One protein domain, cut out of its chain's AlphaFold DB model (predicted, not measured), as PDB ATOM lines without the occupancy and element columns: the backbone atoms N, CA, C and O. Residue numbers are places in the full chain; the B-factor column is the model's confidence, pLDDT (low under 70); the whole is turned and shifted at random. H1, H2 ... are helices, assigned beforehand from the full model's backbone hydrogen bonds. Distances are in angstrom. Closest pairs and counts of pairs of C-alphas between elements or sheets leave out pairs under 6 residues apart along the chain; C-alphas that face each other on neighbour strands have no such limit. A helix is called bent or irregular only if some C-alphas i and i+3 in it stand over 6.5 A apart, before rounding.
ATOM      1  N   THR A 102      58.001  44.664  56.260       89.12
ATOM      2  CA  THR A 102      58.446  45.422  55.098       89.12
ATOM      3  C   THR A 102      57.404  46.493  54.756       89.12
ATOM      4  O   THR A 102      56.197  46.246  54.866       89.12
ATOM      5  N   PRO A 103      57.827  47.681  54.288       86.69
ATOM      6  CA  PRO A 103      56.923  48.732  53.812       86.69
ATOM      7  C   PRO A 103      55.890  48.235  52.788       86.69
ATOM      8  O   PRO A 103      54.740  48.665  52.784       86.69
ATOM      9  N   GLN A 104      56.295  47.282  51.944       90.50
ATOM     10  CA  GLN A 104      55.448  46.648  50.933       90.50
ATOM     11  C   GLN A 104      54.330  45.808  51.560       90.50
ATOM     12  O   GLN A 104      53.196  45.849  51.087       90.50
ATOM     13  N   LEU A 105      54.625  45.087  52.647       91.06
ATOM     14  CA  LEU A 105      53.624  44.320  53.382       91.06
ATOM     15  C   LEU A 105      52.596  45.251  54.028       91.06
ATOM     16  O   LEU A 105      51.399  44.991  53.934       91.06
ATOM     17  N   VAL A 106      53.044  46.360  54.629       91.12
ATOM     18  CA  VAL A 106      52.134  47.362  55.210       91.12
ATOM     19  C   VAL A 106      51.186  47.901  54.143       91.12
ATOM     20  O   VAL A 106      49.974  47.933  54.351       91.12
ATOM     21  N   ASP A 107      51.721  48.268  52.981       89.56
ATOM     22  CA  ASP A 107      50.937  48.812  51.876       89.56
ATOM     23  C   ASP A 107      49.944  47.786  51.289       89.56
ATOM     24  O   ASP A 107      48.792  48.118  50.983       89.56
ATOM     25  N   ALA A 108      50.352  46.516  51.187       91.19
ATOM     26  CA  ALA A 108      49.491  45.412  50.762       91.19
ATOM     27  C   ALA A 108      48.363  45.129  51.770       91.19
ATOM     28  O   ALA A 108      47.216  44.937  51.372       91.19
ATOM     29  N   VAL A 109      48.655  45.145  53.074       91.75
ATOM     30  CA  VAL A 109      47.643  44.941  54.124       91.75
ATOM     31  C   VAL A 109      46.653  46.103  54.158       91.75
ATOM     32  O   VAL A 109      45.447  45.870  54.175       91.75
ATOM     33  N   VAL A 110      47.136  47.349  54.109       91.06
ATOM     34  CA  VAL A 110      46.276  48.546  54.098       91.06
ATOM     35  C   VAL A 110      45.364  48.561  52.868       91.06
ATOM     36  O   VAL A 110      44.183  48.866  52.998       91.06
ATOM     37  N   SER A 111      45.877  48.193  51.690       90.62
ATOM     38  CA  SER A 111      45.090  48.170  50.443       90.62
ATOM     39  C   SER A 111      44.074  47.033  50.350       90.62
ATOM     40  O   SER A 111      43.040  47.205  49.712       90.62
ATOM     41  N   ARG A 112      44.341  45.885  50.983       93.44
ATOM     42  CA  ARG A 112      43.413  44.743  51.020       93.44
ATOM     43  C   ARG A 112      42.421  44.810  52.181       93.44
ATOM     44  O   ARG A 112      41.547  43.953  52.282       93.44
ATOM     45  N   CYS A 113      42.562  45.785  53.078       92.69
ATOM     46  CA  CYS A 113      41.726  45.867  54.263       92.69
ATOM     47  C   CYS A 113      40.294  46.301  53.886       92.69
ATOM     48  O   CYS A 113      40.121  47.384  53.328       92.69
ATOM     49  N   PRO A 114      39.251  45.516  54.221       91.38
ATOM     50  CA  PRO A 114      37.869  45.848  53.861       91.38
ATOM     51  C   PRO A 114      37.278  46.984  54.712       91.38
ATOM     52  O   PRO A 114      36.203  47.496  54.408       91.38
ATOM     53  N   SER A 115      37.956  47.373  55.797       93.19
ATOM     54  CA  SER A 115      37.500  48.398  56.732       93.19
ATOM     55  C   SER A 115      38.544  49.493  56.877       93.19
ATOM     56  O   SER A 115      39.659  49.241  57.334       93.19
ATOM     57  N   ASP A 116      38.137  50.729  56.588       89.06
ATOM     58  CA  ASP A 116      38.948  51.929  56.808       89.06
ATOM     59  C   ASP A 116      39.475  52.004  58.245       89.06
ATOM     60  O   ASP A 116      40.619  52.393  58.478       89.06
ATOM     61  N   GLY A 117      38.633  51.633  59.217       86.75
ATOM     62  CA  GLY A 117      38.980  51.680  60.636       86.75
ATOM     63  C   GLY A 117      40.105  50.710  60.972       86.75
ATOM     64  O   GLY A 117      41.068  51.099  61.624       86.75
ATOM     65  N   LEU A 118      40.019  49.476  60.470       88.75
ATOM     66  CA  LEU A 118      41.064  48.468  60.663       88.75
ATOM     67  C   LEU A 118      42.351  48.851  59.929       88.75
ATOM     68  O   LEU A 118      43.429  48.723  60.506       88.75
ATOM     69  N   ALA A 119      42.244  49.382  58.706       91.62
ATOM     70  CA  ALA A 119      43.385  49.873  57.939       91.62
ATOM     71  C   ALA A 119      44.130  50.980  58.700       91.62
ATOM     72  O   ALA A 119      45.351  50.923  58.850       91.62
ATOM     73  N   LEU A 120      43.386  51.950  59.246       87.38
ATOM     74  CA  LEU A 120      43.929  53.025  60.070       87.38
ATOM     75  C   LEU A 120      44.548  52.475  61.362       87.38
ATOM     76  O   LEU A 120      45.690  52.800  61.666       87.38
ATOM     77  N   SER A 121      43.852  51.612  62.105       85.06
ATOM     78  CA  SER A 121      44.382  51.018  63.340       85.06
ATOM     79  C   SER A 121      45.673  50.233  63.104       85.06
ATOM     80  O   SER A 121      46.631  50.401  63.857       85.06
ATOM     81  N   PHE A 122      45.726  49.424  62.045       91.06
ATOM     82  CA  PHE A 122      46.920  48.674  61.661       91.06
ATOM     83  C   PHE A 122      48.075  49.603  61.273       91.06
ATOM     84  O   PHE A 122      49.206  49.417  61.724       91.06
ATOM     85  N   PHE A 123      47.794  50.645  60.489       89.38
ATOM     86  CA  PHE A 123      48.791  51.637  60.100       89.38
ATOM     87  C   PHE A 123      49.376  52.383  61.307       89.38
ATOM     88  O   PHE A 123      50.597  52.511  61.430       89.38
ATOM     89  N   LEU A 124      48.521  52.828  62.234       84.81
ATOM     90  CA  LEU A 124      48.948  53.499  63.465       84.81
ATOM     91  C   LEU A 124      49.731  52.540  64.376       84.81
ATOM     92  O   LEU A 124      50.721  52.943  64.979       84.81
ATOM     93  N   TRP A 125      49.340  51.263  64.452       87.31
ATOM     94  CA  TRP A 125      50.100  50.239  65.174       87.31
ATOM     95  C   TRP A 125      51.498  50.045  64.574       87.31
ATOM     96  O   TRP A 125      52.479  50.012  65.316       87.31
ATOM     97  N   CYS A 126      51.610  50.003  63.242       88.44
ATOM     98  CA  CYS A 126      52.897  49.925  62.552       88.44
ATOM     99  C   CYS A 126      53.769  51.157  62.835       88.44
ATOM    100  O   CYS A 126      54.968  51.000  63.048       88.44
ATOM    101  N   ALA A 127      53.169  52.354  62.894       82.50
ATOM    102  CA  ALA A 127      53.872  53.612  63.166       82.50
ATOM    103  C   ALA A 127      54.456  53.690  64.589       82.50
ATOM    104  O   ALA A 127      55.414  54.413  64.825       82.50
ATOM    105  N   ARG A 128      53.891  52.945  65.551       83.00
ATOM    106  CA  ARG A 128      54.394  52.894  66.937       83.00
ATOM    107  C   ARG A 128      55.611  51.984  67.111       83.00
ATOM    108  O   ARG A 128      56.199  51.959  68.189       83.00
ATOM    109  N   ARG A 129      55.963  51.179  66.105       85.62
ATOM    110  CA  ARG A 129      57.092  50.249  66.198       85.62
ATOM    111  C   ARG A 129      58.408  51.003  65.945       85.62
ATOM    112  O   ARG A 129      58.518  51.680  64.925       85.62
ATOM    113  N   PRO A 130      59.417  50.869  66.820       79.38
ATOM    114  CA  PRO A 130      60.716  51.496  66.596       79.38
ATOM    115  C   PRO A 130      61.370  50.919  65.332       79.38
ATOM    116  O   PRO A 130      61.388  49.705  65.140       79.38
ATOM    117  N   GLY A 131      61.888  51.796  64.468       82.50
ATOM    118  CA  GLY A 131      62.536  51.422  63.204       82.50
ATOM    119  C   GLY A 131      61.593  51.212  62.014       82.50
ATOM    120  O   GLY A 131      62.076  51.035  60.899       82.50
ATOM    121  N   ASN A 132      60.271  51.277  62.204       81.06
ATOM    122  CA  ASN A 132      59.323  51.225  61.092       81.06
ATOM    123  C   ASN A 132      59.066  52.625  60.530       81.06
ATOM    124  O   ASN A 132      58.463  53.471  61.187       81.06
ATOM    125  N   PHE A 133      59.468  52.839  59.277       78.38
ATOM    126  CA  PHE A 133      59.128  54.033  58.512       78.38
ATOM    127  C   PHE A 133      58.096  53.703  57.440       78.38
ATOM    128  O   PHE A 133      58.287  52.814  56.610       78.38
ATOM    129  N   HIS A 134      56.997  54.452  57.449       81.81
ATOM    130  CA  HIS A 134      55.964  54.331  56.430       81.81
ATOM    131  C   HIS A 134      56.413  54.996  55.130       81.81
ATOM    132  O   HIS A 134      56.827  56.160  55.158       81.81
ATOM    133  N   PRO A 135      56.302  54.315  53.979       79.94
ATOM    134  CA  PRO A 135      56.604  54.939  52.707       79.94
ATOM    135  C   PRO A 135      55.530  55.998  52.398       79.94
ATOM    136  O   PRO A 135      54.362  55.831  52.772       79.94
ATOM    137  N   PRO A 136      55.872  57.087  51.683       76.12
ATOM    138  CA  PRO A 136      54.923  58.143  51.328       76.12
ATOM    139  C   PRO A 136      53.637  57.640  50.656       76.12
ATOM    140  O   PRO A 136      52.577  58.219  50.880       76.12
ATOM    141  N   SER A 137      53.727  56.553  49.883       79.31
ATOM    142  CA  SER A 137      52.609  55.920  49.172       79.31
ATOM    143  C   SER A 137      51.546  55.328  50.101       79.31
ATOM    144  O   SER A 137      50.357  55.407  49.793       79.31
ATOM    145  N   SER A 138      51.935  54.788  51.261       82.50
ATOM    146  CA  SER A 138      50.976  54.227  52.220       82.50
ATOM    147  C   SER A 138      50.083  55.311  52.824       82.50
ATOM    148  O   SER A 138      48.902  55.073  53.065       82.50
ATOM    149  N   PHE A 139      50.601  56.533  52.986       82.50
ATOM    150  CA  PHE A 139      49.797  57.676  53.424       82.50
ATOM    151  C   PHE A 139      48.762  58.094  52.382       82.50
ATOM    152  O   PHE A 139      47.640  58.430  52.757       82.50
ATOM    153  N   ASP A 140      49.102  58.054  51.091       81.75
ATOM    154  CA  ASP A 140      48.174  58.430  50.019       81.75
ATOM    155  C   ASP A 140      46.946  57.504  49.981       81.75
ATOM    156  O   ASP A 140      45.838  57.961  49.696       81.75
ATOM    157  N   ARG A 141      47.115  56.223  50.343       82.81
ATOM    158  CA  ARG A 141      46.011  55.255  50.476       82.81
ATOM    159  C   ARG A 141      45.237  55.399  51.781       82.81
ATOM    160  O   ARG A 141      44.023  55.208  51.798       82.81
ATOM    161  N   LEU A 142      45.920  55.751  52.867       85.94
ATOM    162  CA  LEU A 142      45.302  55.877  54.184       85.94
ATOM    163  C   LEU A 142      44.508  57.176  54.350       85.94
ATOM    164  O   LEU A 142      43.532  57.209  55.094       85.94
ATOM    165  N   LEU A 143      44.916  58.254  53.676       83.19
ATOM    166  CA  LEU A 143      44.291  59.569  53.812       83.19
ATOM    167  C   LEU A 143      42.790  59.552  53.495       83.19
ATOM    168  O   LEU A 143      42.029  60.057  54.317       83.19
ATOM    169  N   PRO A 144      42.327  58.970  52.370       80.31
ATOM    170  CA  PRO A 144      40.899  58.857  52.078       80.31
ATOM    171  C   PRO A 144      40.122  58.057  53.134       80.31
ATOM    172  O   PRO A 144      39.008  58.425  53.495       80.31
ATOM    173  N   ALA A 145      40.707  56.983  53.670       82.50
ATOM    174  CA  ALA A 145      40.098  56.202  54.746       82.50
ATOM    175  C   ALA A 145      39.993  57.029  56.041       82.50
ATOM    176  O   ALA A 145      38.933  57.116  56.663       82.50
ATOM    177  N   ALA A 146      41.073  57.719  56.407       78.44
ATOM    178  CA  ALA A 146      41.128  58.599  57.563       78.44
ATOM    179  C   ALA A 146      40.133  59.766  57.462       78.44
ATOM    180  O   ALA A 146      39.478  60.094  58.450       78.44
ATOM    181  N   THR A 147      39.962  60.371  56.280       76.19
ATOM    182  CA  THR A 147      38.964  61.432  56.082       76.19
ATOM    183  C   THR A 147      37.536  60.910  56.183       76.19
ATOM    184  O   THR A 147      36.709  61.581  56.799       76.19
ATOM    185  N   ARG A 148      37.238  59.712  55.657       80.19
ATOM    186  CA  ARG A 148      35.924  59.058  55.818       80.19
ATOM    187  C   ARG A 148      35.613  58.732  57.278       80.19
ATOM    188  O   ARG A 148      34.490  58.936  57.727       80.19
ATOM    189  N   ILE A 149      36.591  58.259  58.046       76.00
ATOM    190  CA  ILE A 149      36.415  58.019  59.487       76.00
ATOM    191  C   ILE A 149      36.179  59.339  60.215       76.00
ATOM    192  O   ILE A 149      35.246  59.468  61.007       76.00
ATOM    193  N   ALA A 150      37.002  60.341  59.924       73.00
ATOM    194  CA  ALA A 150      36.918  61.634  60.571       73.00
ATOM    195  C   ALA A 150      35.608  62.376  60.274       73.00
ATOM    196  O   ALA A 150      35.082  63.045  61.163       73.00
ATOM    197  N   SER A 151      35.065  62.248  59.059       74.31
ATOM    198  CA  SER A 151      33.774  62.838  58.699       74.31
ATOM    199  C   SER A 151      32.610  62.157  59.422       74.31
ATOM    200  O   SER A 151      31.684  62.842  59.843       74.31
ATOM    201  N   ARG A 152      32.680  60.836  59.640       71.88
ATOM    202  CA  ARG A 152      31.673  60.083  60.409       71.88
ATOM    203  C   ARG A 152      31.724  60.381  61.905       71.88
ATOM    204  O   ARG A 152      30.682  60.420  62.548       71.88
ATOM    205  N   LEU A 153      32.921  60.573  62.455       63.72
ATOM    206  CA  LEU A 153      33.120  60.787  63.891       63.72
ATOM    207  C   LEU A 153      33.095  62.267  64.301       63.72
ATOM    208  O   LEU A 153      33.014  62.560  65.489       63.72
ATOM    209  N   GLY A 154      33.193  63.207  63.353       71.06
ATOM    210  CA  GLY A 154      33.306  64.644  63.637       71.06
ATOM    211  C   GLY A 154      34.645  65.054  64.271       71.06
ATOM    212  O   GLY A 154      34.791  66.175  64.749       71.06
ATOM    213  N   THR A 155      35.637  64.160  64.288       71.31
ATOM    214  CA  THR A 155      36.873  64.286  65.079       71.31
ATOM    215  C   THR A 155      38.139  64.373  64.227       71.31
ATOM    216  O   THR A 155      39.216  63.982  64.676       71.31
ATOM    217  N   ALA A 156      38.071  64.954  63.023       71.56
ATOM    218  CA  ALA A 156      39.249  65.163  62.162       71.56
ATOM    219  C   ALA A 156      40.445  65.802  62.907       71.56
ATOM    220  O   ALA A 156      41.598  65.556  62.570       71.56
ATOM    221  N   HIS A 157      40.190  66.584  63.965       68.69
ATOM    222  CA  HIS A 157      41.228  67.230  64.767       68.69
ATOM    223  C   HIS A 157      41.916  66.261  65.738       68.69
ATOM    224  O   HIS A 157      43.119  66.364  65.952       68.69
ATOM    225  N   ALA A 158      41.183  65.291  66.291       71.75
ATOM    226  CA  ALA A 158      41.779  64.220  67.088       71.75
ATOM    227  C   ALA A 158      42.647  63.308  66.209       71.75
ATOM    228  O   ALA A 158      43.747  62.941  66.605       71.75
ATOM    229  N   LEU A 159      42.185  63.018  64.988       76.12
ATOM    230  CA  LEU A 159      42.927  62.192  64.038       76.12
ATOM    231  C   LEU A 159      44.240  62.859  63.600       76.12
ATOM    232  O   LEU A 159      45.277  62.204  63.586       76.12
ATOM    233  N   LEU A 160      44.228  64.166  63.308       75.62
ATOM    234  CA  LEU A 160      45.461  64.901  63.005       75.62
ATOM    235  C   LEU A 160      46.436  64.938  64.181       75.62
ATOM    236  O   LEU A 160      47.622  64.703  63.967       75.62
ATOM    237  N   ARG A 161      45.950  65.190  65.406       74.69
ATOM    238  CA  ARG A 161      46.804  65.169  66.605       74.69
ATOM    239  C   ARG A 161      47.483  63.819  66.795       74.69
ATOM    240  O   ARG A 161      48.649  63.770  67.174       74.69
ATOM    241  N   GLU A 162      46.780  62.732  66.502       70.81
ATOM    242  CA  GLU A 162      47.354  61.398  66.637       70.81
ATOM    243  C   GLU A 162      48.360  61.079  65.524       70.81
ATOM    244  O   GLU A 162      49.418  60.524  65.805       70.81
ATOM    245  N   LEU A 163      48.112  61.519  64.284       73.69
ATOM    246  CA  LEU A 163      49.114  61.437  63.214       73.69
ATOM    247  C   LEU A 163      50.383  62.240  63.557       73.69
ATOM    248  O   LEU A 163      51.488  61.741  63.354       73.69
ATOM    249  N   GLN A 164      50.246  63.440  64.133       75.25
ATOM    250  CA  GLN A 164      51.392  64.244  64.586       75.25
ATOM    251  C   GLN A 164      52.184  63.558  65.696       75.25
ATOM    252  O   GLN A 164      53.408  63.521  65.637       75.25
ATOM    253  N   ARG A 165      51.497  62.994  66.699       69.81
ATOM    254  CA  ARG A 165      52.142  62.258  67.801       69.81
ATOM    255  C   ARG A 165      52.948  61.061  67.319       69.81
ATOM    256  O   ARG A 165      53.929  60.697  67.952       69.81
ATOM    257  N   LEU A 166      52.551  60.474  66.196       66.31
ATOM    258  CA  LEU A 166      53.268  59.377  65.552       66.31
ATOM    259  C   LEU A 166      54.396  59.857  64.628       66.31
ATOM    260  O   LEU A 166      54.931  59.062  63.862       66.31
ATOM    261  N   GLY A 167      54.733  61.152  64.649       65.69
ATOM    262  CA  GLY A 167      55.781  61.730  63.811       65.69
ATOM    263  C   GLY A 167      55.439  61.741  62.322       65.69
ATOM    264  O   GLY A 167      56.334  61.869  61.489       65.69
ATOM    265  N   CYS A 168      54.160  61.590  61.955       68.38
ATOM    266  CA  CYS A 168      53.758  61.598  60.555       68.38
ATOM    267  C   CYS A 168      53.750  63.044  60.034       68.38
ATOM    268  O   CYS A 168      52.960  63.857  60.527       68.38
ATOM    269  N   PRO A 169      54.568  63.390  59.020       63.19
ATOM    270  CA  PRO A 169      54.566  64.735  58.460       63.19
ATOM    271  C   PRO A 169      53.220  65.005  57.776       63.19
ATOM    272  O   PRO A 169      52.866  64.362  56.782       63.19
ATOM    273  N   ILE A 170      52.447  65.960  58.302       72.12
ATOM    274  CA  ILE A 170      51.159  66.325  57.708       72.12
ATOM    275  C   ILE A 170      51.423  67.174  56.468       72.12
ATOM    276  O   ILE A 170      51.795  68.336  56.557       72.12
TER     277      ILE A 170
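AT A GLANCE: This is residues 102 to 170 of the 326 residues of an uncharacterized protein of Setaria viridis (UniProt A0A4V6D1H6). Two helical hairpins, H1 with H2 and H3 with H4, come together through the long helix H3, which crosses H1 and H2 at steep tilts. H4 folds back beside the later part of H3 and lies apart from H1, while residues 128 to 135 form the loop that joins the two hairpins. The printed part has 69 residues with four named helices, in the order H1, H2, H3, H4, and no named strand; its class is all helix. The whole is compact, with a radius of gyration of the C-alphas of 11.3 A, and its C-alphas span 33 by 26 by 16 A.

IN THESE COORDINATES: H1 runs from Pro 103 to Arg 112 and measures 14.4 A from first to last C-alpha, beginning at C-alpha 103 (56.923, 48.732, 53.812). H2, residues 116 to 127, measures 16.3 A. H3, residues 136 to 153, is the longest helix at 25.3 A and begins at C-alpha 136 (54.923, 58.143, 51.328). It has a kink of 35 degrees near residue 143; it is neither bent nor irregular, but only just: C-alphas 141 and 144 are 6.5 A apart. H4, residues 156 to 165, measures 14.4 A and ends at C-alpha 165 (52.142, 62.258, 67.801).

HOW THE PARTS SIT: H3 is the hub, touching the three other helices. With residues 137 to 142 alone it touches H1, the same way at a steep tilt of 39 degrees; their closest C-alphas, of Asp 107 and Ser 138, are 5.4 A apart. Residues 142 to 149 of H3 touch residues 116 to 120 of H2, opposite ways at a steep tilt of 50 degrees, closest at the C-alphas of Asp 116 and Ala 145, 4.9 A. With residues 146 to 150 alone H3 touches H4, its partner in a helical hairpin, opposite ways at a steep tilt of 38 degrees; the closest C-alphas, of Ala 150 and Ala 156, are 4.5 A apart. H1 and H2 form the other helical hairpin and touch at a shallow tilt of 13 degrees, opposite ways, closest at the C-alphas of Val 110 and Ala 119, 5.0 A. The helix packing is mostly crossed, with 1 of 4 touching pairs at a shallow tilt. H2 and H4 are close but not clearly touching, the closest C-alphas being those of Leu 124 and Leu 163, 7.9 A. H1 and H4 are apart. In H1, H2 and H4 every O i to N i+4 pair is within hydrogen-bond range; in H3 12 of 14 are.

THE WHOLE: The C-alphas farthest apart are those of Thr 102 and Gly 154, 32.8 A. The printed part has no cut. The links H1 to H2 and H3 to H4 are tight, and the link H2 to H3 is short. The mean pLDDT of the printed part is 81.1, and it is under 70 at residues 153, 157 and 165 to 169.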